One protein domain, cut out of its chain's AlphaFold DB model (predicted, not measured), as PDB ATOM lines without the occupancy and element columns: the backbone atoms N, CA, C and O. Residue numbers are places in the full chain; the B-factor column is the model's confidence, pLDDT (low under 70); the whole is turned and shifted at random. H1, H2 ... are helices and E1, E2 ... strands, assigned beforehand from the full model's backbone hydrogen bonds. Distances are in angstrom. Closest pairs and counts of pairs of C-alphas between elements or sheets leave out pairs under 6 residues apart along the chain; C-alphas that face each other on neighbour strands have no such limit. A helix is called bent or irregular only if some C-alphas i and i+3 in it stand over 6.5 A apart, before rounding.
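What this domain is: This is residues 192 to 327 of the 338 residues of an uncharacterized protein of Archangium gephyra (UniProt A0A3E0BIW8). The domain is one strongly twisted sheet of eight strands, bent back on itself so that the leaf E1 E2 E3 stands partly face to face with the leaf E8 E7 E6 E5, with E4 as the hinge. The helix H1 packs on this sheet at E1, E3 and E4, and the short H2 packs on E4. The printed part has 136 residues, with named elements in the order H1 E1 E2 E3 E4 E5 E6 E7 E8 H2; the class is mixed, helices and strands. The mixed sheet has the order E1 E2 E3 E4 E8 E7 E6 E5, where E3, E4 and E8 are parallel neighbours and the other pairs antiparallel. The whole is compact, with a radius of gyration of the C-alphas of 13.7 A, and rounded, spanning 41 by 32 by 28 A.

How they stand to each other: H1, residues 194 to 207, is on the sheet at a height of 7.7 A, over E3, residues 241 to 251, and only just over E1, residues 212 to 217, on which 3 of its C-alphas fall. On the local plane its line and that of E3 stand at 46 degrees, slantwise to the strands. The closest C-alphas of H1 and E3 are those of Glu 194 and Phe 248, 4.5 A apart. E1, E2, residues 225 to 229, and E3 form a meander, each strand the antiparallel neighbour of the one before. N 213 and O 228 are 2.8 A apart between E1 and E2, and N 227 and O 242 are 2.9 A apart between E2 and E3. E3 bends by 88 degrees at residue 248, and its pairing is staggered: residues 241 to 244 pair with E2 and 244 to 251 with E4, residues 265 to 273. E3 and E4 are parallel, with N 267 and O 245 at 2.9 A. E4 bends by 95 degrees at residue 269. It is also the parallel neighbour of E8, residues 315 to 322, with N 321 and O 266 at 2.8 A. E5, residues 275 to 278, E6, residues 286 to 291, E7, residues 304 to 309, and E8 make a second meander. Here N 277 and O 287 are 2.7 A apart, N 288 and O 307 2.7 A, and N 318 and O 306 2.8 A. The edge strands E1 and E5 are apart. H2, residues 323 to 326, is on the sheet and only just over E4, on which 3 of its C-alphas fall; the closest C-alphas are those of Trp 269 and Leu 323, 4.9 A apart. H1 and H2 are near each other, with 5 pairs of C-alphas within 10 A. In H1 every O i to N i+4 pair is within hydrogen-bond range; H2 is too short for such a pair.

Where its parts are: H1 runs 20.4 A from C-alpha 194 at (105.890, 156.511, 92.018) to C-alpha 207. E1 measures 12.9 A and E2 12.3 A. E3, the longest strand, covers 25.7 A and ends with C-alpha 251 at (116.813, 161.650, 99.043). E4 measures 17.8 A, E5 9.7 A, E6 16.1 A, E7 17.0 A and E8 22.3 A. H2 measures 5.6 A and ends with C-alpha 326 at (119.651, 149.079, 84.620).

The domain as a whole: The C-alphas of Arg 207 and Ala 283 are the two farthest apart, at 41.2 A. The printed part has no cut. The long links are E2 to E3, E3 to E4 and E6 to E7, with 11, 13 and 12 residues. The mean pLDDT of the printed part is 91.4; residue 221 and residues 281 to 285 are under 70.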
ATOM      1  N   THR A 192     108.212 159.471  86.024       96.50
ATOM      2  CA  THR A 192     108.129 160.825  86.587       96.50
ATOM      3  C   THR A 192     107.468 160.848  87.969       96.50
ATOM      4  O   THR A 192     107.553 161.850  88.678       96.50
ATOM      5  N   ASN A 193     106.839 159.742  88.369       95.31
ATOM      6  CA  ASN A 193     106.161 159.550  89.649       95.31
ATOM      7  C   ASN A 193     106.299 158.092  90.136       95.31
ATOM      8  O   ASN A 193     106.880 157.248  89.455       95.31
ATOM      9  N   GLU A 194     105.796 157.815  91.340       94.12
ATOM     10  CA  GLU A 194     105.890 156.511  92.018       94.12
ATOM     11  C   GLU A 194     105.122 155.407  91.281       94.12
ATOM     12  O   GLU A 194     105.636 154.300  91.108       94.12
ATOM     13  N   GLN A 195     103.930 155.725  90.773       93.50
ATOM     14  CA  GLN A 195     103.073 154.780  90.056       93.50
ATOM     15  C   GLN A 195     103.731 154.293  88.756       93.50
ATOM     16  O   GLN A 195     103.652 153.114  88.411       93.50
ATOM     17  N   GLU A 196     104.433 155.179  88.051       95.88
ATOM     18  CA  GLU A 196     105.186 154.838  86.843       95.88
ATOM     19  C   GLU A 196     106.417 153.970  87.143       95.88
ATOM     20  O   GLU A 196     106.767 153.110  86.332       95.88
ATOM     21  N   VAL A 197     107.057 154.134  88.311       96.75
ATOM     22  CA  VAL A 197     108.134 153.228  88.760       96.75
ATOM     23  C   VAL A 197     107.582 151.829  89.007       96.75
ATOM     24  O   VAL A 197     108.178 150.854  88.549       96.75
ATOM     25  N   PHE A 198     106.437 151.730  89.686       95.94
ATOM     26  CA  PHE A 198     105.750 150.458  89.895       95.94
ATOM     27  C   PHE A 198     105.398 149.781  88.563       95.94
ATOM     28  O   PHE A 198     105.768 148.625  88.349       95.94
ATOM     29  N   LEU A 199     104.770 150.508  87.633       94.88
ATOM     30  CA  LEU A 199     104.418 149.989  86.309       94.88
ATOM     31  C   LEU A 199     105.646 149.458  85.557       94.88
ATOM     32  O   LEU A 199     105.625 148.336  85.049       94.88
ATOM     33  N   LEU A 200     106.731 150.238  85.518       95.31
ATOM     34  CA  LEU A 200     107.981 149.818  84.889       95.31
ATOM     35  C   LEU A 200     108.524 148.539  85.536       95.31
ATOM     36  O   LEU A 200     108.925 147.614  84.830       95.31
ATOM     37  N   TYR A 201     108.525 148.467  86.867       96.50
ATOM     38  CA  TYR A 201     109.007 147.294  87.586       96.50
ATOM     39  C   TYR A 201     108.182 146.041  87.280       96.50
ATOM     40  O   TYR A 201     108.755 144.971  87.083       96.50
ATOM     41  N   MET A 202     106.857 146.172  87.166       94.25
ATOM     42  CA  MET A 202     105.977 145.066  86.788       94.25
ATOM     43  C   MET A 202     106.287 144.549  85.383       94.25
ATOM     44  O   MET A 202     106.457 143.341  85.207       94.25
ATOM     45  N   VAL A 203     106.458 145.445  84.406       92.38
ATOM     46  CA  VAL A 203     106.861 145.063  83.043       92.38
ATOM     47  C   VAL A 203     108.214 144.347  83.056       92.38
ATOM     48  O   VAL A 203     108.356 143.275  82.465       92.38
ATOM     49  N   LEU A 204     109.198 144.884  83.786       91.25
ATOM     50  CA  LEU A 204     110.504 144.242  83.939       91.25
ATOM     51  C   LEU A 204     110.389 142.863  84.595       91.25
ATOM     52  O   LEU A 204     111.081 141.945  84.172       91.25
ATOM     53  N   SER A 205     109.519 142.695  85.591       91.56
ATOM     54  CA  SER A 205     109.323 141.419  86.290       91.56
ATOM     55  C   SER A 205     108.684 140.331  85.422       91.56
ATOM     56  O   SER A 205     108.913 139.146  85.668       91.56
ATOM     57  N   GLY A 206     107.915 140.731  84.401       86.88
ATOM     58  CA  GLY A 206     107.350 139.825  83.402       86.88
ATOM     59  C   GLY A 206     108.361 139.401  82.336       86.88
ATOM     60  O   GLY A 206     108.282 138.284  81.834       86.88
ATOM     61  N   ARG A 207     109.336 140.264  82.011       86.00
ATOM     62  CA  ARG A 207     110.346 139.995  80.969       86.00
ATOM     63  C   ARG A 207     111.660 139.426  81.509       86.00
ATOM     64  O   ARG A 207     112.329 138.669  80.811       86.00
ATOM     65  N   TYR A 208     112.041 139.788  82.730       88.88
ATOM     66  CA  TYR A 208     113.348 139.501  83.318       88.88
ATOM     67  C   TYR A 208     113.229 138.922  84.728       88.88
ATOM     68  O   TYR A 208     112.273 139.160  85.468       88.88
ATOM     69  N   ARG A 209     114.270 138.197  85.154       90.94
ATOM     70  CA  ARG A 209     114.392 137.734  86.539       90.94
ATOM     71  C   ARG A 209     114.788 138.897  87.454       90.94
ATOM     72  O   ARG A 209     115.966 139.219  87.589       90.94
ATOM     73  N   VAL A 210     113.795 139.508  88.091       95.38
ATOM     74  CA  VAL A 210     113.991 140.577  89.082       95.38
ATOM     75  C   VAL A 210     114.266 140.025  90.493       95.38
ATOM     76  O   VAL A 210     113.838 138.910  90.801       95.38
ATOM     77  N   PRO A 211     114.952 140.780  91.381       96.81
ATOM     78  CA  PRO A 211     115.278 140.316  92.735       96.81
ATOM     79  C   PRO A 211     114.066 140.116  93.655       96.81
ATOM     80  O   PRO A 211     114.111 139.276  94.556       96.81
ATOM     81  N   LEU A 212     113.003 140.894  93.435       97.31
ATOM     82  CA  LEU A 212     111.754 140.864  94.188       97.31
ATOM     83  C   LEU A 212     110.608 140.773  93.179       97.31
ATOM     84  O   LEU A 212     110.476 141.633  92.318       97.31
ATOM     85  N   ARG A 213     109.781 139.734  93.242       95.38
ATOM     86  CA  ARG A 213     108.623 139.596  92.353       95.38
ATOM     87  C   ARG A 213     107.381 140.059  93.095       95.38
ATOM     88  O   ARG A 213     106.987 139.407  94.055       95.38
ATOM     89  N   VAL A 214     106.787 141.173  92.683       94.81
ATOM     90  CA  VAL A 214     105.573 141.689  93.331       94.81
ATOM     91  C   VAL A 214     104.421 140.705  93.125       94.81
ATOM     92  O   VAL A 214     104.187 140.257  92.005       94.81
ATOM     93  N   ILE A 215     103.737 140.364  94.217       92.00
ATOM     94  CA  ILE A 215     102.586 139.450  94.239       92.00
ATOM     95  C   ILE A 215     101.304 140.218  94.555       92.00
ATOM     96  O   ILE A 215     100.258 139.951  93.974       92.00
ATOM     97  N   GLU A 216     101.398 141.197  95.449       92.00
ATOM     98  CA  GLU A 216     100.277 142.017  95.889       92.00
ATOM     99  C   GLU A 216     100.674 143.495  95.839       92.00
ATOM    100  O   GLU A 216     101.775 143.846  96.268       92.00
ATOM    101  N   TYR A 217      99.774 144.353  95.356       92.12
ATOM    102  CA  TYR A 217      99.912 145.810  95.371       92.12
ATOM    103  C   TYR A 217      98.650 146.429  95.983       92.12
ATOM    104  O   TYR A 217      97.545 146.194  95.494       92.12
ATOM    105  N   ASP A 218      98.815 147.195  97.060       88.06
ATOM    106  CA  ASP A 218      97.734 147.898  97.759       88.06
ATOM    107  C   ASP A 218      98.312 149.119  98.480       88.06
ATOM    108  O   ASP A 218      99.122 148.978  99.395       88.06
ATOM    109  N   THR A 219      97.867 150.307  98.076       83.00
ATOM    110  CA  THR A 219      98.321 151.603  98.603       83.00
ATOM    111  C   THR A 219      97.408 152.170  99.691       83.00
ATOM    112  O   THR A 219      97.619 153.287 100.162       83.00
ATOM    113  N   ARG A 220      96.356 151.445 100.104       76.94
ATOM    114  CA  ARG A 220      95.375 151.954 101.078       76.94
ATOM    115  C   ARG A 220      95.957 152.102 102.479       76.94
ATOM    116  O   ARG A 220      95.545 153.001 103.211       76.94
ATOM    117  N   LEU A 221      96.856 151.202 102.876       69.38
ATOM    118  CA  LEU A 221      97.438 151.154 104.216       69.38
ATOM    119  C   LEU A 221      98.876 150.634 104.162       69.38
ATOM    120  O   LEU A 221      99.107 149.528 103.684       69.38
ATOM    121  N   GLY A 222      99.805 151.380 104.764       75.19
ATOM    122  CA  GLY A 222     101.209 150.986 104.882       75.19
ATOM    123  C   GLY A 222     101.942 150.991 103.546       75.19
ATOM    124  O   GLY A 222     101.685 151.870 102.732       75.19
ATOM    125  N   VAL A 223     102.859 150.040 103.364       84.44
ATOM    126  CA  VAL A 223     103.739 149.992 102.189       84.44
ATOM    127  C   VAL A 223     102.994 149.597 100.919       84.44
ATOM    128  O   VAL A 223     101.973 148.910 100.969       84.44
ATOM    129  N   ASP A 224     103.541 149.961  99.769       90.75
ATOM    130  CA  ASP A 224     102.887 149.753  98.475       90.75
ATOM    131  C   ASP A 224     102.606 148.281  98.119       90.75
ATOM    132  O   ASP A 224     101.566 147.966  97.531       90.75
ATOM    133  N   ALA A 225     103.520 147.355  98.435       95.06
ATOM    134  CA  ALA A 225     103.464 145.997  97.893       95.06
ATOM    135  C   ALA A 225     104.003 144.897  98.818       95.06
ATOM    136  O   ALA A 225     104.879 145.115  99.656       95.06
ATOM    137  N   ILE A 226     103.546 143.665  98.575       95.88
ATOM    138  CA  ILE A 226     104.183 142.435  99.063       95.88
ATOM    139  C   ILE A 226     104.821 141.715  97.874       95.88
ATOM    140  O   ILE A 226     104.168 141.436  96.865       95.88
ATOM    141  N   ALA A 227     106.105 141.391  98.001       95.94
ATOM    142  CA  ALA A 227     106.872 140.704  96.973       95.94
ATOM    143  C   ALA A 227     107.418 139.359  97.460       95.94
ATOM    144  O   ALA A 227     107.859 139.222  98.600       95.94
ATOM    145  N   GLN A 228     107.456 138.375  96.568       94.88
ATOM    146  CA  GLN A 228     108.243 137.162  96.729       94.88
ATOM    147  C   GLN A 228     109.729 137.490  96.547       94.88
ATOM    148  O   GLN A 228     110.128 138.164  95.593       94.88
ATOM    149  N   VAL A 229     110.565 136.993  97.452       96.31
ATOM    150  CA  VAL A 229     112.015 137.187  97.392       96.31
ATOM    151  C   VAL A 229     112.629 136.157  96.448       96.31
ATOM    152  O   VAL A 229     112.585 134.962  96.723       96.31
ATOM    153  N   MET A 230     113.237 136.625  95.356       95.69
ATOM    154  CA  MET A 230     113.954 135.775  94.394       95.69
ATOM    155  C   MET A 230     115.466 135.739  94.659       95.69
ATOM    156  O   MET A 230     116.139 134.783  94.277       95.69
ATOM    157  N   GLU A 231     115.998 136.781  95.307       96.00
ATOM    158  CA  GLU A 231     117.413 136.943  95.660       96.00
ATOM    159  C   GLU A 231     117.578 137.038  97.187       96.00
ATOM    160  O   GLU A 231     117.717 138.122  97.757       96.00
ATOM    161  N   HIS A 232     117.576 135.891  97.876       94.12
ATOM    162  CA  HIS A 232     117.551 135.831  99.348       94.12
ATOM    163  C   HIS A 232     118.744 136.498 100.043       94.12
ATOM    164  O   HIS A 232     118.615 136.928 101.186       94.12
ATOM    165  N   LYS A 233     119.888 136.634  99.361       94.25
ATOM    166  CA  LYS A 233     121.076 137.328  99.891       94.25
ATOM    167  C   LYS A 233     120.838 138.808 100.208       94.25
ATOM    168  O   LYS A 233     121.628 139.384 100.942       94.25
ATOM    169  N   LEU A 234     119.773 139.416  99.675       95.19
ATOM    170  CA  LEU A 234     119.386 140.793  99.994       95.19
ATOM    171  C   LEU A 234     118.963 140.982 101.459       95.19
ATOM    172  O   LEU A 234     118.975 142.114 101.939       95.19
ATOM    173  N   PHE A 235     118.607 139.902 102.164       95.12
ATOM    174  CA  PHE A 235     118.039 139.960 103.510       95.12
ATOM    175  C   PHE A 235     118.818 139.082 104.490       95.12
ATOM    176  O   PHE A 235     119.222 137.964 104.175       95.12
ATOM    177  N   THR A 236     119.011 139.585 105.709       90.00
ATOM    178  CA  THR A 236     119.574 138.822 106.831       90.00
ATOM    179  C   THR A 236     118.730 139.084 108.087       90.00
ATOM    180  O   THR A 236     118.707 140.220 108.563       90.00
ATOM    181  N   PRO A 237     118.020 138.077 108.635       89.94
ATOM    182  CA  PRO A 237     117.885 136.706 108.126       89.94
ATOM    183  C   PRO A 237     117.183 136.645 106.759       89.94
ATOM    184  O   PRO A 237     116.522 137.601 106.348       89.94
ATOM    185  N   GLN A 238     117.336 135.519 106.055       91.69
ATOM    186  CA  GLN A 238     116.669 135.302 104.770       91.69
ATOM    187  C   GLN A 238     115.145 135.346 104.931       91.69
ATOM    188  O   GLN A 238     114.596 134.886 105.933       91.69
ATOM    189  N   LYS A 239     114.470 135.892 103.919       92.00
ATOM    190  CA  LYS A 239     113.014 136.048 103.875       92.00
ATOM    191  C   LYS A 239     112.438 135.356 102.645       92.00
ATOM    192  O   LYS A 239     113.087 135.336 101.599       92.00
ATOM    193  N   ALA A 240     111.225 134.820 102.776       91.94
ATOM    194  CA  ALA A 240     110.440 134.299 101.653       91.94
ATOM    195  C   ALA A 240     109.646 135.413 100.950       91.94
ATOM    196  O   ALA A 240     109.593 135.459  99.721       91.94
ATOM    197  N   CYS A 241     109.093 136.341 101.734       94.44
ATOM    198  CA  CYS A 241     108.373 137.520 101.263       94.44
ATOM    199  C   CYS A 241     108.983 138.796 101.854       94.44
ATOM    200  O   CYS A 241     109.556 138.772 102.945       94.44
ATOM    201  N   ALA A 242     108.851 139.902 101.131       96.00
ATOM    202  CA  ALA A 242     109.314 141.223 101.525       96.00
ATOM    203  C   ALA A 242     108.187 142.250 101.369       96.00
ATOM    204  O   ALA A 242     107.460 142.240 100.376       96.00
ATOM    205  N   ARG A 243     108.082 143.150 102.346       96.12
ATOM    206  CA  ARG A 243     107.255 144.359 102.320       96.12
ATOM    207  C   ARG A 243     108.008 145.438 101.544       96.12
ATOM    208  O   ARG A 243     109.116 145.814 101.930       96.12
ATOM    209  N   VAL A 244     107.461 145.875 100.420       96.88
ATOM    210  CA  VAL A 244     108.155 146.720  99.447       96.88
ATOM    211  C   VAL A 244     107.495 148.085  99.362       96.88
ATOM    212  O   VAL A 244     106.290 148.180  99.150       96.88
ATOM    213  N   GLU A 245     108.323 149.117  99.469       96.62
ATOM    214  CA  GLU A 245     107.939 150.513  99.282       96.62
ATOM    215  C   GLU A 245     108.511 151.039  97.959       96.62
ATOM    216  O   GLU A 245     109.722 150.943  97.714       96.62
ATOM    217  N   PHE A 246     107.660 151.603  97.104       96.94
ATOM    218  CA  PHE A 246     108.074 152.250  95.867       96.94
ATOM    219  C   PHE A 246     108.278 153.746  96.093       96.94
ATOM    220  O   PHE A 246     107.483 154.424  96.730       96.94
ATOM    221  N   LYS A 247     109.356 154.292  95.527       96.00
ATOM    222  CA  LYS A 247     109.608 155.738  95.499       96.00
ATOM    223  C   LYS A 247     110.006 156.182  94.105       96.00
ATOM    224  O   LYS A 247     110.754 155.496  93.418       96.00
ATOM    225  N   PHE A 248     109.588 157.373  93.682       96.56
ATOM    226  CA  PHE A 248     110.166 157.948  92.472       96.56
ATOM    227  C   PHE A 248     111.637 158.265  92.741       96.56
ATOM    228  O   PHE A 248     112.537 157.709  92.112       96.56
ATOM    229  N   THR A 249     111.892 159.078  93.761       96.50
ATOM    230  CA  THR A 249     113.243 159.401  94.203       96.50
ATOM    231  C   THR A 249     113.396 159.198  95.699       96.50
ATOM    232  O   THR A 249     112.508 159.528  96.484       96.50
ATOM    233  N   LEU A 250     114.557 158.676  96.092       95.38
ATOM    234  CA  LEU A 250     115.010 158.691  97.477       95.38
ATOM    235  C   LEU A 250     116.062 159.780  97.660       95.38
ATOM    236  O   LEU A 250     116.950 159.968  96.822       95.38
ATOM    237  N   GLN A 251     115.954 160.514  98.760       94.31
ATOM    238  CA  GLN A 251     116.813 161.650  99.043       94.31
ATOM    239  C   GLN A 251     117.034 161.759 100.549       94.31
ATOM    240  O   GLN A 251     116.074 161.750 101.316       94.31
ATOM    241  N   GLY A 252     118.293 161.901 100.962       91.00
ATOM    242  CA  GLY A 252     118.622 162.243 102.341       91.00
ATOM    243  C   GLY A 252     117.912 163.531 102.779       91.00
ATOM    244  O   GLY A 252     117.729 164.460 101.992       91.00
ATOM    245  N   ASN A 253     117.523 163.577 104.044       87.44
ATOM    246  CA  ASN A 253     116.758 164.617 104.723       87.44
ATOM    247  C   ASN A 253     115.316 164.777 104.214       87.44
ATOM    248  O   ASN A 253     114.663 165.772 104.527       87.44
ATOM    249  N   ARG A 254     114.796 163.810 103.445       88.44
ATOM    250  CA  ARG A 254     113.399 163.781 102.996       88.44
ATOM    251  C   ARG A 254     112.690 162.545 103.539       88.44
ATOM    252  O   ARG A 254     113.156 161.430 103.340       88.44
ATOM    253  N   ALA A 255     111.561 162.759 104.211       87.69
ATOM    254  CA  ALA A 255     110.815 161.676 104.840       87.69
ATOM    255  C   ALA A 255     110.213 160.699 103.815       87.69
ATOM    256  O   ALA A 255     109.709 161.124 102.772       87.69
ATOM    257  N   VAL A 256     110.221 159.399 104.135       87.25
ATOM    258  CA  VAL A 256     109.637 158.338 103.284       87.25
ATOM    259  C   VAL A 256     108.144 158.080 103.536       87.25
ATOM    260  O   VAL A 256     107.539 157.303 102.806       87.25
ATOM    261  N   ASN A 257     107.538 158.767 104.514       85.12
ATOM    262  CA  ASN A 257     106.117 158.695 104.910       85.12
ATOM    263  C   ASN A 257     105.622 157.357 105.492       85.12
ATOM    264  O   ASN A 257     104.453 157.270 105.864       85.12
ATOM    265  N   HIS A 258     106.514 156.384 105.677       88.50
ATOM    266  CA  HIS A 258     106.246 155.067 106.265       88.50
ATOM    267  C   HIS A 258     107.247 154.747 107.373       88.50
ATOM    268  O   HIS A 258     108.315 155.359 107.429       88.50
ATOM    269  N   PHE A 259     106.910 153.813 108.264       90.62
ATOM    270  CA  PHE A 259     107.838 153.356 109.306       90.62
ATOM    271  C   PHE A 259     108.782 152.289 108.751       90.62
ATOM    272  O   PHE A 259     108.333 151.337 108.114       90.62
ATOM    273  N   PHE A 260     110.080 152.377 109.050       92.88
ATOM    274  CA  PHE A 260     111.057 151.408 108.541       92.88
ATOM    275  C   PHE A 260     110.797 149.985 109.034       92.88
ATOM    276  O   PHE A 260     111.019 149.036 108.289       92.88
ATOM    277  N   ASP A 261     110.241 149.822 110.238       91.12
ATOM    278  CA  ASP A 261     109.840 148.511 110.763       91.12
ATOM    279  C   ASP A 261     108.772 147.821 109.893       91.12
ATOM    280  O   ASP A 261     108.642 146.593 109.936       91.12
ATOM    281  N   ALA A 262     107.998 148.590 109.118       92.31
ATOM    282  CA  ALA A 262     106.975 148.097 108.198       92.31
ATOM    283  C   ALA A 262     107.513 147.827 106.779       92.31
ATOM    284  O   ALA A 262     106.806 147.229 105.972       92.31
ATOM    285  N   ILE A 263     108.763 148.202 106.490       94.50
ATOM    286  CA  ILE A 263     109.410 148.066 105.182       94.50
ATOM    287  C   ILE A 263     110.507 147.001 105.266       94.50
ATOM    288  O   ILE A 263     111.245 146.911 106.243       94.50
ATOM    289  N   ASP A 264     110.641 146.190 104.221       96.56
ATOM    290  CA  ASP A 264     111.783 145.292 104.045       96.56
ATOM    291  C   ASP A 264     112.719 145.760 102.934       96.56
ATOM    292  O   ASP A 264     113.922 145.546 103.041       96.56
ATOM    293  N   ALA A 265     112.206 146.400 101.883       97.44
ATOM    294  CA  ALA A 265     113.019 146.916 100.788       97.44
ATOM    295  C   ALA A 265     112.384 148.150 100.144       97.44
ATOM    296  O   ALA A 265     111.160 148.269 100.082       97.44
ATOM    297  N   PHE A 266     113.228 149.016  99.589       97.94
ATOM    298  CA  PHE A 266     112.792 150.083  98.695       97.94
ATOM    299  C   PHE A 266     113.058 149.712  97.240       97.94
ATOM    300  O   PHE A 266     114.113 149.158  96.914       97.94
ATOM    301  N   ILE A 267     112.146 150.101  96.355       98.19
ATOM    302  CA  ILE A 267     112.371 150.127  94.909       98.19
ATOM    303  C   ILE A 267     112.177 151.561  94.440       98.19
ATOM    304  O   ILE A 267     111.116 152.145  94.638       98.19
ATOM    305  N   CYS A 268     113.194 152.150  93.818       97.56
ATOM    306  CA  CYS A 268     113.090 153.518  93.337       97.56
ATOM    307  C   CYS A 268     113.684 153.731  91.954       97.56
ATOM    308  O   CYS A 268     114.525 152.956  91.496       97.56
ATOM    309  N   TRP A 269     113.281 154.818  91.289       97.62
ATOM    310  CA  TRP A 269     113.922 155.204  90.036       97.62
ATOM    311  C   TRP A 269     115.362 155.658  90.283       97.62
ATOM    312  O   TRP A 269     116.273 155.104  89.673       97.62
ATOM    313  N   SER A 270     115.580 156.609  91.199       96.81
ATOM    314  CA  SER A 270     116.918 157.138  91.495       96.81
ATOM    315  C   SER A 270     117.119 157.547  92.960       96.81
ATOM    316  O   SER A 270     116.171 157.810  93.703       96.81
ATOM    317  N   VAL A 271     118.390 157.624  93.368       97.25
ATOM    318  CA  VAL A 271     118.822 158.200  94.652       97.25
ATOM    319  C   VAL A 271     119.511 159.535  94.378       97.25
ATOM    320  O   VAL A 271     120.555 159.566  93.729       97.25
ATOM    321  N   LEU A 272     118.933 160.636  94.866       96.12
ATOM    322  CA  LEU A 272     119.430 161.994  94.606       96.12
ATOM    323  C   LEU A 272     120.565 162.394  95.555       96.12
ATOM    324  O   LEU A 272     121.531 163.030  95.138       96.12
ATOM    325  N   SER A 273     120.459 162.014  96.827       95.88
ATOM    326  CA  SER A 273     121.488 162.251  97.842       95.88
ATOM    327  C   SER A 273     121.414 161.205  98.952       95.88
ATOM    328  O   SER A 273     120.351 160.656  99.236       95.88
ATOM    329  N   THR A 274     122.555 160.939  99.584       96.38
ATOM    330  CA  THR A 274     122.677 160.122 100.802       96.38
ATOM    331  C   THR A 274     122.617 161.003 102.049       96.38
ATOM    332  O   THR A 274     122.842 162.209 101.959       96.38
ATOM    333  N   GLY A 275     122.373 160.408 103.212       93.56
ATOM    334  CA  GLY A 275     122.334 161.109 104.493       93.56
ATOM    335  C   GLY A 275     121.299 160.514 105.436       93.56
ATOM    336  O   GLY A 275     120.842 159.389 105.236       93.56
ATOM    337  N   GLU A 276     120.924 161.289 106.445       92.94
ATOM    338  CA  GLU A 276     119.797 160.972 107.319       92.94
ATOM    339  C   GLU A 276     118.535 160.750 106.472       92.94
ATOM    340  O   GLU A 276     118.303 161.466 105.506       92.94
ATOM    341  N   LEU A 277     117.730 159.742 106.777       92.25
ATOM    342  CA  LEU A 277     116.485 159.447 106.078       92.25
ATOM    343  C   LEU A 277     115.373 159.350 107.124       92.25
ATOM    344  O   LEU A 277     115.265 158.324 107.799       92.25
ATOM    345  N   PRO A 278     114.567 160.409 107.295       89.69
ATOM    346  CA  PRO A 278     113.465 160.386 108.246       89.69
ATOM    347  C   PRO A 278     112.390 159.373 107.829       89.69
ATOM    348  O   PRO A 278     112.030 159.275 106.652       89.69
ATOM    349  N   GLU A 279     111.851 158.628 108.788       88.69
ATOM    350  CA  GLU A 279     110.658 157.800 108.578       88.69
ATOM    351  C   GLU A 279     109.366 158.597 108.839       88.69
ATOM    352  O   GLU A 279     109.384 159.825 108.949       88.69
ATOM    353  N   ALA A 280     108.215 157.925 108.913       79.38
ATOM    354  CA  ALA A 280     106.963 158.556 109.326       79.38
ATOM    355  C   ALA A 280     106.990 159.069 110.783       79.38
ATOM    356  O   ALA A 280     107.275 158.325 111.720       79.38
ATOM    357  N   GLY A 281     106.542 160.312 110.993       67.81
ATOM    358  CA  GLY A 281     106.320 160.910 112.316       67.81
ATOM    359  C   GLY A 281     107.333 161.995 112.691       67.81
ATOM    360  O   GLY A 281     108.365 162.147 112.058       67.81
ATOM    361  N   ASP A 282     107.026 162.764 113.738       55.69
ATOM    362  CA  ASP A 282     107.851 163.900 114.194       55.69
ATOM    363  C   ASP A 282     109.022 163.484 115.115       55.69
ATOM    364  O   ASP A 282     109.605 164.321 115.810       55.69
ATOM    365  N   ALA A 283     109.325 162.184 115.192       55.44
ATOM    366  CA  ALA A 283     110.364 161.630 116.056       55.44
ATOM    367  C   ALA A 283     111.683 161.433 115.279       55.44
ATOM    368  O   ALA A 283     111.645 161.092 114.100       55.44
ATOM    369  N   PRO A 284     112.853 161.572 115.929       52.84
ATOM    370  CA  PRO A 284     114.172 161.497 115.290       52.84
ATOM    371  C   PRO A 284     114.647 160.060 115.004       52.84
ATOM    372  O   PRO A 284     115.848 159.813 114.938       52.84
ATOM    373  N   TYR A 285     113.744 159.084 114.873       59.44
ATOM    374  CA  TYR A 285     114.133 157.745 114.432       59.44
ATOM    375  C   TYR A 285     114.390 157.800 112.926       59.44
ATOM    376  O   TYR A 285     113.528 157.556 112.089       59.44
ATOM    377  N   SER A 286     115.594 158.232 112.585       74.25
ATOM    378  CA  SER A 286     116.060 158.315 111.217       74.25
ATOM    379  C   SER A 286     116.855 157.070 110.863       74.25
ATOM    380  O   SER A 286     117.721 156.625 111.621       74.25
ATOM    381  N   GLY A 287     116.616 156.557 109.667       90.81
ATOM    382  CA  GLY A 287     117.570 155.695 109.005       90.81
ATOM    383  C   GLY A 287     118.709 156.538 108.444       90.81
ATOM    384  O   GLY A 287     118.666 157.765 108.430       90.81
ATOM    385  N   THR A 288     119.738 155.882 107.937       95.31
ATOM    386  CA  THR A 288     120.809 156.507 107.169       95.31
ATOM    387  C   THR A 288     120.812 155.879 105.789       95.31
ATOM    388  O   THR A 288     121.173 154.712 105.627       95.31
ATOM    389  N   LEU A 289     120.402 156.654 104.783       97.06
ATOM    390  CA  LEU A 289     120.517 156.278 103.382       97.06
ATOM    391  C   LEU A 289     121.972 156.426 102.955       97.06
ATOM    392  O   LEU A 289     122.505 157.537 102.904       97.06
ATOM    393  N   ARG A 290     122.612 155.316 102.600       96.81
ATOM    394  CA  ARG A 290     124.021 155.291 102.201       96.81
ATOM    395  C   ARG A 290     124.244 154.425 100.974       96.81
ATOM    396  O   ARG A 290     123.441 153.567 100.615       96.81
ATOM    397  N   LYS A 291     125.372 154.668 100.313       96.94
ATOM    398  CA  LYS A 291     125.854 153.814  99.231       96.94
ATOM    399  C   LYS A 291     126.575 152.611  99.835       96.94
ATOM    400  O   LYS A 291     127.401 152.781 100.729       96.94
ATOM    401  N   ARG A 292     126.312 151.413  99.318       95.12
ATOM    402  CA  ARG A 292     127.048 150.204  99.695       95.12
ATOM    403  C   ARG A 292     128.489 150.280  99.208       95.12
ATOM    404  O   ARG A 292     128.745 150.682  98.071       95.12
ATOM    405  N   THR A 293     129.416 149.782 100.022       92.81
ATOM    406  CA  THR A 293     130.809 149.567  99.599       92.81
ATOM    407  C   THR A 293     130.882 148.538  98.470       92.81
ATOM    408  O   THR A 293     131.619 148.724  97.504       92.81
ATOM    409  N   LYS A 294     130.080 147.470  98.566       93.44
ATOM    410  CA  LYS A 294     129.958 146.432  97.540       93.44
ATOM    411  C   LYS A 294     128.487 146.022  97.384       93.44
ATOM    412  O   LYS A 294     127.902 145.567  98.367       93.44
ATOM    413  N   PRO A 295     127.887 146.173  96.188       94.94
ATOM    414  CA  PRO A 295     126.567 145.618  95.900       94.94
ATOM    415  C   PRO A 295     126.562 144.091  96.047       94.94
ATOM    416  O   PRO A 295     127.545 143.423  95.710       94.94
ATOM    417  N   LEU A 296     125.459 143.535  96.542       94.88
ATOM    418  CA  LEU A 296     125.239 142.093  96.653       94.88
ATOM    419  C   LEU A 296     124.753 141.503  95.323       94.88
ATOM    420  O   LEU A 296     124.994 140.322  95.042       94.88
ATOM    421  N   LEU A 297     124.073 142.301  94.493       93.56
ATOM    422  CA  LEU A 297     123.628 141.901  93.164       93.56
ATOM    423  C   LEU A 297     124.684 142.253  92.104       93.56
ATOM    424  O   LEU A 297     125.198 143.373  92.100       93.56
ATOM    425  N   PRO A 298     124.964 141.352  91.141       89.88
ATOM    426  CA  PRO A 298     125.881 141.638  90.034       89.88
ATOM    427  C   PRO A 298     125.465 142.849  89.190       89.88
ATOM    428  O   PRO A 298     126.320 143.568  88.685       89.88
ATOM    429  N   SER A 299     124.158 143.100  89.070       88.75
ATOM    430  CA  SER A 299     123.610 144.257  88.352       88.75
ATOM    431  C   SER A 299     123.911 145.597  89.029       88.75
ATOM    432  O   SER A 299     123.743 146.648  88.417       88.75
ATOM    433  N   GLY A 300     124.314 145.590  90.305       91.50
ATOM    434  CA  GLY A 300     124.481 146.807  91.093       91.50
ATOM    435  C   GLY A 300     123.170 147.537  91.398       91.50
ATOM    436  O   GLY A 300     123.220 148.694  91.816       91.50
ATOM    437  N   LEU A 301     122.016 146.886  91.196       94.81
ATOM    438  CA  LEU A 301     120.690 147.414  91.542       94.81
ATOM    439  C   LEU A 301     120.614 147.836  93.010       94.81
ATOM    440  O   LEU A 301     120.072 148.888  93.318       94.81
ATOM    441  N   ASP A 302     121.194 147.036  93.901       96.06
ATOM    442  CA  ASP A 302     121.185 147.224  95.349       96.06
ATOM    443  C   ASP A 302     122.358 148.079  95.848       96.06
ATOM    444  O   ASP A 302     122.793 147.951  96.986       96.06
ATOM    445  N   ALA A 303     122.911 148.957  95.011       96.12
ATOM    446  CA  ALA A 303     124.063 149.782  95.372       96.12
ATOM    447  C   ALA A 303     123.819 150.757  96.540       96.12
ATOM    448  O   ALA A 303     124.768 151.408  96.979       96.12
ATOM    449  N   TYR A 304     122.586 150.871  97.030       97.94
ATOM    450  CA  TYR A 304     122.215 151.685  98.178       97.94
ATOM    451  C   TYR A 304     121.495 150.842  99.231       97.94
ATOM    452  O   TYR A 304     120.941 149.773  98.957       97.94
ATOM    453  N   GLU A 305     121.527 151.332 100.460       97.62
ATOM    454  CA  GLU A 305     120.832 150.737 101.591       97.62
ATOM    455  C   GLU A 305     120.429 151.810 102.602       97.62
ATOM    456  O   GLU A 305     121.031 152.887 102.653       97.62
ATOM    457  N   VAL A 306     119.418 151.497 103.406       96.81
ATOM    458  CA  VAL A 306     119.046 152.278 104.586       96.81
ATOM    459  C   VAL A 306     119.413 151.467 105.817       96.81
ATOM    460  O   VAL A 306     118.899 150.368 106.007       96.81
ATOM    461  N   GLU A 307     120.302 151.999 106.647       95.38
ATOM    462  CA  GLU A 307     120.587 151.450 107.973       95.38
ATOM    463  C   GLU A 307     119.733 152.172 109.013       95.38
ATOM    464  O   GLU A 307     119.714 153.398 109.033       95.38
ATOM    465  N   TYR A 308     119.028 151.447 109.872       93.31
ATOM    466  CA  TYR A 308     118.220 152.041 110.936       93.31
ATOM    467  C   TYR A 308     118.208 151.140 112.171       93.31
ATOM    468  O   TYR A 308     118.538 149.958 112.092       93.31
ATOM    469  N   VAL A 309     117.829 151.697 113.319       91.00
ATOM    470  CA  VAL A 309     117.612 150.926 114.548       91.00
ATOM    471  C   VAL A 309     116.117 150.663 114.684       91.00
ATOM    472  O   VAL A 309     115.331 151.610 114.712       91.00
ATOM    473  N   ASP A 310     115.727 149.390 114.736       87.75
ATOM    474  CA  ASP A 310     114.324 148.996 114.867       87.75
ATOM    475  C   ASP A 310     113.749 149.344 116.250       87.75
ATOM    476  O   ASP A 310     114.468 149.690 117.194       87.75
ATOM    477  N   SER A 311     112.428 149.226 116.398       79.88
ATOM    478  CA  SER A 311     111.738 149.475 117.678       79.88
ATOM    479  C   SER A 311     112.201 148.592 118.848       79.88
ATOM    480  O   SER A 311     111.844 148.870 119.993       79.88
ATOM    481  N   LYS A 312     113.000 147.548 118.594       83.31
ATOM    482  CA  LYS A 312     113.593 146.664 119.608       83.31
ATOM    483  C   LYS A 312     115.059 147.003 119.899       83.31
ATOM    484  O   LYS A 312     115.698 146.286 120.665       83.31
ATOM    485  N   GLY A 313     115.595 148.074 119.313       85.50
ATOM    486  CA  GLY A 313     116.981 148.496 119.500       85.50
ATOM    487  C   GLY A 313     117.990 147.727 118.642       85.50
ATOM    488  O   GLY A 313     119.185 147.786 118.918       85.50
ATOM    489  N   VAL A 314     117.542 146.992 117.618       90.12
ATOM    490  CA  VAL A 314     118.414 146.182 116.758       90.12
ATOM    491  C   VAL A 314     118.722 146.935 115.468       90.12
ATOM    492  O   VAL A 314     117.814 147.431 114.805       90.12
ATOM    493  N   SER A 315     119.999 146.988 115.075       92.12
ATOM    494  CA  SER A 315     120.385 147.544 113.770       92.12
ATOM    495  C   SER A 315     119.875 146.657 112.628       92.12
ATOM    496  O   SER A 315     120.053 145.434 112.628       92.12
ATOM    497  N   ARG A 316     119.222 147.284 111.653       93.00
ATOM    498  CA  ARG A 316     118.612 146.670 110.475       93.00
ATOM    499  C   ARG A 316     119.084 147.378 109.216       93.00
ATOM    500  O   ARG A 316     119.358 148.573 109.218       93.00
ATOM    501  N   ILE A 317     119.123 146.621 108.123       95.44
ATOM    502  CA  ILE A 317     119.490 147.121 106.800       95.44
ATOM    503  C   ILE A 317     118.341 146.840 105.836       95.44
ATOM    504  O   ILE A 317     117.928 145.689 105.685       95.44
ATOM    505  N   LEU A 318     117.867 147.883 105.160       96.31
ATOM    506  CA  LEU A 318     116.905 147.797 104.065       96.31
ATOM    507  C   LEU A 318     117.655 147.944 102.734       96.31
ATOM    508  O   LEU A 318     118.268 148.993 102.503       96.31
ATOM    509  N   PRO A 319     117.653 146.944 101.839       97.81
ATOM    510  CA  PRO A 319     118.152 147.130 100.483       97.81
ATOM    511  C   PRO A 319     117.321 148.173  99.722       97.81
ATOM    512  O   PRO A 319     116.094 148.209  99.823       97.81
ATOM    513  N   VAL A 320     118.004 148.994  98.922       98.19
ATOM    514  CA  VAL A 320     117.387 149.967  98.015       98.19
ATOM    515  C   VAL A 320     117.732 149.571  96.583       98.19
ATOM    516  O   VAL A 320     118.895 149.648  96.184       98.19
ATOM    517  N   LEU A 321     116.731 149.135  95.816       98.12
ATOM    518  CA  LEU A 321     116.881 148.749  94.414       98.12
ATOM    519  C   LEU A 321     116.647 149.965  93.510       98.12
ATOM    520  O   LEU A 321     115.531 150.477  93.431       98.12
ATOM    521  N   VAL A 322     117.697 150.419  92.825       97.62
ATOM    522  CA  VAL A 322     117.680 151.639  92.006       97.62
ATOM    523  C   VAL A 322     117.601 151.289  90.521       97.62
ATOM    524  O   VAL A 322     118.575 150.799  89.944       97.62
ATOM    525  N   LEU A 323     116.440 151.524  89.906       96.50
ATOM    526  CA  LEU A 323     116.128 151.045  88.556       96.50
ATOM    527  C   LEU A 323     116.869 151.791  87.447       96.50
ATOM    528  O   LEU A 323     117.203 151.162  86.443       96.50
ATOM    529  N   ASP A 324     117.172 153.085  87.604       94.56
ATOM    530  CA  ASP A 324     117.867 153.865  86.568       94.56
ATOM    531  C   ASP A 324     119.219 153.252  86.158       94.56
ATOM    532  O   ASP A 324     119.644 153.359  85.005       94.56
ATOM    533  N   ARG A 325     119.851 152.516  87.076       90.69
ATOM    534  CA  ARG A 325     121.123 151.821  86.875       90.69
ATOM    535  C   ARG A 325     121.040 150.693  85.857       90.69
ATOM    536  O   ARG A 325     122.061 150.382  85.253       90.69
ATOM    537  N   LEU A 326     119.862 150.101  85.651       90.06
ATOM    538  CA  LEU A 326     119.651 149.079  84.620       90.06
ATOM    539  C   LEU A 326     119.704 149.660  83.205       90.06
ATOM    540  O   LEU A 326     119.987 148.935  82.258       90.06
ATOM    541  N   PHE A 327     119.446 150.960  83.070       88.06
ATOM    542  CA  PHE A 327     119.358 151.651  81.784       88.06
ATOM    543  C   PHE A 327     120.591 152.512  81.487       88.06
ATOM    544  O   PHE A 327     120.672 153.147  80.436       88.06
TER     545      PHE A 327